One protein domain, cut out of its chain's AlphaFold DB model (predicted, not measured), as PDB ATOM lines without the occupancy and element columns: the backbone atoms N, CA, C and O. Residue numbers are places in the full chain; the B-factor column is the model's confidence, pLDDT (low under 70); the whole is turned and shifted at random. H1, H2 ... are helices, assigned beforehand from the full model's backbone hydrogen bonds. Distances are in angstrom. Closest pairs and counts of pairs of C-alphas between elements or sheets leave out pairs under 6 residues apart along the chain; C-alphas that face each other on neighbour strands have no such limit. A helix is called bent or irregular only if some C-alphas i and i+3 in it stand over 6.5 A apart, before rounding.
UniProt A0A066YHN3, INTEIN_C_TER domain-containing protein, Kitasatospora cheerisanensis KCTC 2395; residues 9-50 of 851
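AT A GLANCE: This is residues 9 to 50 of the 851 residues of the protein "INTEIN_C_TER domain-containing protein" of Kitasatospora cheerisanensis KCTC 2395 (UniProt A0A066YHN3). What would one see first in this model? A long helix, H1, and a shorter one, H2, lie side by side as a helical hairpin, and a short third helix, H3, folds back beside the last part of H2 and packs on both, so that the three centres make a small triangle. What is it built of? The printed part has 42 residues with three named helices, in the order H1, H2, H3 along the chain, and no named strand; the class is all helix. How large and how dense is it? It is compact, with a radius of gyration of the C-alphas of 9.6 A, and its outline is a rod whose C-alphas span 30 by 15 by 13 A along the three main axes.

HOW THE PARTS SIT: How do the first two helices stand to each other? H1, residues 9 to 26, and H2, residues 30 to 41, touch and form a helical hairpin, running opposite ways at a shallow tilt of 16 degrees. Their closest C-alphas are those of Ala 24 and Arg 33, 4.4 A apart, and H1 touches H2 with residues 17 to 25 alone. Where does the last helix sit? H3, residues 44 to 50, touches H2 and forms a second helical hairpin with it, the two running opposite ways at a shallow tilt of 20 degrees. Their closest C-alphas are those of Ala 39 and Val 47, 5.0 A apart, and H2 touches H3 with residues 36 to 40 alone. How does H3 stand to H1? They touch, H1 with residues 13 to 20 alone, and run the same way at a shallow tilt of 33 degrees, only just short of steep; the closest C-alphas are those of Arg 17 and Val 47, 6.3 A apart. With the three pairs that touch at a shallow tilt, the helix packing is mostly aligned, which means that the helix lines run at small angles to each other. What do the backbone N and O atoms show? In H1, H2 and H3 every O i to N i+4 pair is within hydrogen-bond range, and no helix is bent or irregular.

IN THESE COORDINATES: Where does the first helix run? H1 begins at C-alpha 9, at (172.954, 139.051, 135.046), and ends at C-alpha 26, at (193.488, 128.293, 145.643), 25.5 A from its first C-alpha; it is the longest helix, with 18 residues. Where is the second helix? H2 has 12 residues, Ile 30 to Val 41, and measures 16.5 A from first to last C-alpha; it begins at C-alpha 30, at (196.686, 135.500, 152.943). Where does the last helix end? H3 has 7 residues, Pro 44 to Phe 50, measures 9.9 A from first to last C-alpha, and ends at C-alpha 50, at (189.092, 141.581, 140.953).

THE WHOLE: How far does the printed part reach? The two C-alphas farthest apart are those of Glu 9 and Lys 29, at 30.5 A, while the first and last printed C-alphas, those of Glu 9 and Phe 50, are 17.4 A apart. Are there cuts or long links? The printed part has no cut, and both links are tight: three residues between H1 and H2, and two residues between H2 and H3. Where is the model's confidence low? The mean pLDDT of the printed part is 79.9, and five residues are under 70: residue 9, residue 11, residue 22 and residues 25 to 26. By element, the mean pLDDT is 75 for H1, 83 for H2 and 88 for H3.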
ATOM      1  N   GLU A   9     171.971 138.211 134.348       69.12
ATOM      2  CA  GLU A   9     172.954 139.051 135.046       69.12
ATOM      3  C   GLU A   9     173.155 138.582 136.493       69.12
ATOM      4  O   GLU A   9     174.277 138.564 136.993       69.12
ATOM      5  N   THR A  10     172.093 138.092 137.139       71.69
ATOM      6  CA  THR A  10     172.193 137.466 138.465       71.69
ATOM      7  C   THR A  10     172.985 136.154 138.421       71.69
ATOM      8  O   THR A  10     173.766 135.883 139.331       71.69
ATOM      9  N   ALA A  11     172.814 135.339 137.375       68.12
ATOM     10  CA  ALA A  11     173.540 134.086 137.178       68.12
ATOM     11  C   ALA A  11     175.022 134.333 136.863       68.12
ATOM     12  O   ALA A  11     175.872 133.786 137.557       68.12
ATOM     13  N   LYS A  12     175.338 135.236 135.924       74.12
ATOM     14  CA  LYS A  12     176.722 135.654 135.635       74.12
ATOM     15  C   LYS A  12     177.424 136.184 136.878       74.12
ATOM     16  O   LYS A  12     178.549 135.802 137.151       74.12
ATOM     17  N   LEU A  13     176.748 137.016 137.673       80.19
ATOM     18  CA  LEU A  13     177.317 137.516 138.923       80.19
ATOM     19  C   LEU A  13     177.586 136.388 139.932       80.19
ATOM     20  O   LEU A  13     178.564 136.451 140.674       80.19
ATOM     21  N   ARG A  14     176.727 135.364 139.992       76.06
ATOM     22  CA  ARG A  14     176.962 134.181 140.835       76.06
ATOM     23  C   ARG A  14     178.158 133.370 140.337       76.06
ATOM     24  O   ARG A  14     178.963 132.974 141.173       76.06
ATOM     25  N   ASP A  15     178.309 133.198 139.027       75.69
ATOM     26  CA  ASP A  15     179.458 132.518 138.415       75.69
ATOM     27  C   ASP A  15     180.760 133.299 138.633       75.69
ATOM     28  O   ASP A  15     181.777 132.724 139.026       75.69
ATOM     29  N   ASP A  16     180.724 134.621 138.470       85.94
ATOM     30  CA  ASP A  16     181.849 135.509 138.744       85.94
ATOM     31  C   ASP A  16     182.259 135.402 140.224       85.94
ATOM     32  O   ASP A  16     183.431 135.205 140.545       85.94
ATOM     33  N   ARG A  17     181.295 135.440 141.155       83.38
ATOM     34  CA  ARG A  17     181.560 135.275 142.595       83.38
ATOM     35  C   ARG A  17     182.071 133.883 142.953       83.38
ATOM     36  O   ARG A  17     182.958 133.769 143.799       83.38
ATOM     37  N   ALA A  18     181.549 132.835 142.320       73.94
ATOM     38  CA  ALA A  18     182.045 131.473 142.490       73.94
ATOM     39  C   ALA A  18     183.497 131.361 141.998       73.94
ATOM     40  O   ALA A  18     184.330 130.768 142.680       73.94
ATOM     41  N   SER A  19     183.821 132.011 140.877       74.94
ATOM     42  CA  SER A  19     185.178 132.081 140.323       74.94
ATOM     43  C   SER A  19     186.144 132.811 141.261       74.94
ATOM     44  O   SER A  19     187.236 132.313 141.530       74.94
ATOM     45  N   VAL A  20     185.732 133.945 141.839       80.88
ATOM     46  CA  VAL A  20     186.525 134.654 142.859       80.88
ATOM     47  C   VAL A  20     186.701 133.806 144.127       80.88
ATOM     48  O   VAL A  20     187.797 133.736 144.679       80.88
ATOM     49  N   THR A  21     185.658 133.096 144.564       75.75
ATOM     50  CA  THR A  21     185.721 132.193 145.729       75.75
ATOM     51  C   THR A  21     186.682 131.026 145.482       75.75
ATOM     52  O   THR A  21     187.460 130.658 146.359       75.75
ATOM     53  N   ALA A  22     186.697 130.470 144.269       69.31
ATOM     54  CA  ALA A  22     187.663 129.448 143.881       69.31
ATOM     55  C   ALA A  22     189.104 129.990 143.894       69.31
ATOM     56  O   ALA A  22     190.005 129.309 144.386       69.31
ATOM     57  N   GLN A  23     189.324 131.230 143.436       77.38
ATOM     58  CA  GLN A  23     190.631 131.890 143.545       77.38
ATOM     59  C   GLN A  23     191.054 132.105 145.007       77.38
ATOM     60  O   GLN A  23     192.228 131.923 145.319       77.38
ATOM     61  N   ALA A  24     190.122 132.415 145.916       71.94
ATOM     62  CA  ALA A  24     190.405 132.518 147.350       71.94
ATOM     63  C   ALA A  24     190.877 131.181 147.954       71.94
ATOM     64  O   ALA A  24     191.867 131.140 148.689       71.94
ATOM     65  N   LEU A  25     190.199 130.082 147.608       63.22
ATOM     66  CA  LEU A  25     190.542 128.734 148.073       63.22
ATOM     67  C   LEU A  25     191.892 128.254 147.522       63.22
ATOM     68  O   LEU A  25     192.642 127.586 148.229       63.22
ATOM     69  N   ALA A  26     192.212 128.615 146.277       69.62
ATOM     70  CA  ALA A  26     193.488 128.293 145.643       69.62
ATOM     71  C   ALA A  26     194.643 129.211 146.091       69.62
ATOM     72  O   ALA A  26     195.811 128.865 145.900       69.62
ATOM     73  N   ALA A  27     194.345 130.378 146.674       74.19
ATOM     74  CA  ALA A  27     195.357 131.339 147.086       74.19
ATOM     75  C   ALA A  27     196.216 130.781 148.226       74.19
ATOM     76  O   ALA A  27     195.727 130.412 149.300       74.19
ATOM     77  N   THR A  28     197.527 130.769 148.004       76.31
ATOM     78  CA  THR A  28     198.531 130.375 149.001       76.31
ATOM     79  C   THR A  28     198.967 131.546 149.885       76.31
ATOM     80  O   THR A  28     199.549 131.320 150.944       76.31
ATOM     81  N   LYS A  29     198.655 132.787 149.482       78.50
ATOM     82  CA  LYS A  29     198.917 134.019 150.237       78.50
ATOM     83  C   LYS A  29     197.662 134.557 150.904       78.50
ATOM     84  O   LYS A  29     196.588 134.569 150.300       78.50
ATOM     85  N   ILE A  30     197.815 135.042 152.132       80.06
ATOM     86  CA  ILE A  30     196.686 135.500 152.943       80.06
ATOM     87  C   ILE A  30     196.104 136.808 152.398       80.06
ATOM     88  O   ILE A  30     194.895 136.986 152.418       80.06
ATOM     89  N   GLU A  31     196.938 137.679 151.830       82.25
ATOM     90  CA  GLU A  31     196.549 138.962 151.243       82.25
ATOM     91  C   GLU A  31     195.735 138.758 149.962       82.25
ATOM     92  O   GLU A  31     194.705 139.403 149.766       82.25
ATOM     93  N   GLN A  32     196.160 137.810 149.119       84.06
ATOM     94  CA  GLN A  32     195.432 137.412 147.915       84.06
ATOM     95  C   GLN A  32     194.110 136.724 148.268       84.06
ATOM     96  O   GLN A  32     193.082 137.038 147.668       84.06
ATOM     97  N   ARG A  33     194.120 135.823 149.261       82.88
ATOM     98  CA  ARG A  33     192.905 135.174 149.764       82.88
ATOM     99  C   ARG A  33     191.917 136.201 150.304       82.88
ATOM    100  O   ARG A  33     190.766 136.191 149.893       82.88
ATOM    101  N   LEU A  34     192.374 137.118 151.154       81.12
ATOM    102  CA  LEU A  34     191.532 138.147 151.757       81.12
ATOM    103  C   LEU A  34     190.962 139.103 150.702       81.12
ATOM    104  O   LEU A  34     189.789 139.463 150.779       81.12
ATOM    105  N   ALA A  35     191.756 139.494 149.701       79.88
ATOM    106  CA  ALA A  35     191.282 140.319 148.593       79.88
ATOM    107  C   ALA A  35     190.217 139.594 147.752       79.88
ATOM    108  O   ALA A  35     189.191 140.192 147.426       79.88
ATOM    109  N   ALA A  36     190.415 138.301 147.474       80.50
ATOM    110  CA  ALA A  36     189.437 137.465 146.785       80.50
ATOM    111  C   ALA A  36     188.154 137.286 147.619       80.50
ATOM    112  O   ALA A  36     187.064 137.546 147.125       80.50
ATOM    113  N   GLU A  37     188.250 136.929 148.901       82.38
ATOM    114  CA  GLU A  37     187.093 136.793 149.800       82.38
ATOM    115  C   GLU A  37     186.311 138.109 149.917       82.38
ATOM    116  O   GLU A  37     185.083 138.111 149.825       82.38
ATOM    117  N   THR A  38     187.017 139.239 150.026       85.69
ATOM    118  CA  THR A  38     186.414 140.581 150.059       85.69
ATOM    119  C   THR A  38     185.705 140.909 148.745       85.69
ATOM    120  O   THR A  38     184.588 141.426 148.759       85.69
ATOM    121  N   ALA A  39     186.315 140.588 147.602       87.19
ATOM    122  CA  ALA A  39     185.702 140.790 146.295       87.19
ATOM    123  C   ALA A  39     184.484 139.875 146.084       87.19
ATOM    124  O   ALA A  39     183.472 140.339 145.566       87.19
ATOM    125  N   ALA A  40     184.529 138.617 146.544       83.12
ATOM    126  CA  ALA A  40     183.445 137.641 146.403       83.12
ATOM    127  C   ALA A  40     182.150 138.074 147.113       83.12
ATOM    128  O   ALA A  40     181.052 137.790 146.626       83.12
ATOM    129  N   VAL A  41     182.262 138.793 148.235       85.44
ATOM    130  CA  VAL A  41     181.111 139.362 148.964       85.44
ATOM    131  C   VAL A  41     180.803 140.818 148.580       85.44
ATOM    132  O   VAL A  41     179.808 141.375 149.045       85.44
ATOM    133  N   GLY A  42     181.623 141.424 147.715       84.00
ATOM    134  CA  GLY A  42     181.516 142.814 147.270       84.00
ATOM    135  C   GLY A  42     180.477 143.062 146.170       84.00
ATOM    136  O   GLY A  42     179.726 142.181 145.745       84.00
ATOM    137  N   THR A  43     180.420 144.305 145.695       91.88
ATOM    138  CA  THR A  43     179.573 144.738 144.566       91.88
ATOM    139  C   THR A  43     179.937 144.014 143.259       91.88
ATOM    140  O   THR A  43     181.076 143.567 143.111       91.88
ATOM    141  N   PRO A  44     179.018 143.902 142.279       87.44
ATOM    142  CA  PRO A  44     179.318 143.319 140.965       87.44
ATOM    143  C   PRO A  44     180.549 143.934 140.287       87.44
ATOM    144  O   PRO A  44     181.339 143.240 139.652       87.44
ATOM    145  N   GLU A  45     180.741 145.239 140.456       90.12
ATOM    146  CA  GLU A  45     181.893 145.983 139.953       90.12
ATOM    147  C   GLU A  45     183.185 145.527 140.637       90.12
ATOM    148  O   GLU A  45     184.186 145.328 139.958       90.12
ATOM    149  N   GLN A  46     183.161 145.296 141.955       87.00
ATOM    150  CA  GLN A  46     184.313 144.788 142.710       87.00
ATOM    151  C   GLN A  46     184.669 143.345 142.334       87.00
ATOM    152  O   GLN A  46     185.851 143.039 142.192       87.00
ATOM    153  N   VAL A  47     183.672 142.480 142.109       84.25
ATOM    154  CA  VAL A  47     183.891 141.100 141.641       84.25
ATOM    155  C   VAL A  47     184.586 141.116 140.276       84.25
ATOM    156  O   VAL A  47     185.637 140.500 140.103       84.25
ATOM    157  N   ARG A  48     184.045 141.875 139.314       90.00
ATOM    158  CA  ARG A  48     184.611 141.972 137.959       90.00
ATOM    159  C   ARG A  48     185.978 142.649 137.941       90.00
ATOM    160  O   ARG A  48     186.866 142.194 137.227       90.00
ATOM    161  N   ALA A  49     186.176 143.698 138.739       87.38
ATOM    162  CA  ALA A  49     187.471 144.364 138.865       87.38
ATOM    163  C   ALA A  49     188.538 143.418 139.430       87.38
ATOM    164  O   ALA A  49     189.664 143.394 138.925       87.38
ATOM    165  N   PHE A  50     188.190 142.599 140.427       89.38
ATOM    166  CA  PHE A  50     189.092 141.581 140.953       89.38
ATOM    167  C   PHE A  50     189.374 140.482 139.923       89.38
ATOM    168  O   PHE A  50     190.531 140.143 139.726       89.38
TER     169      PHE A  50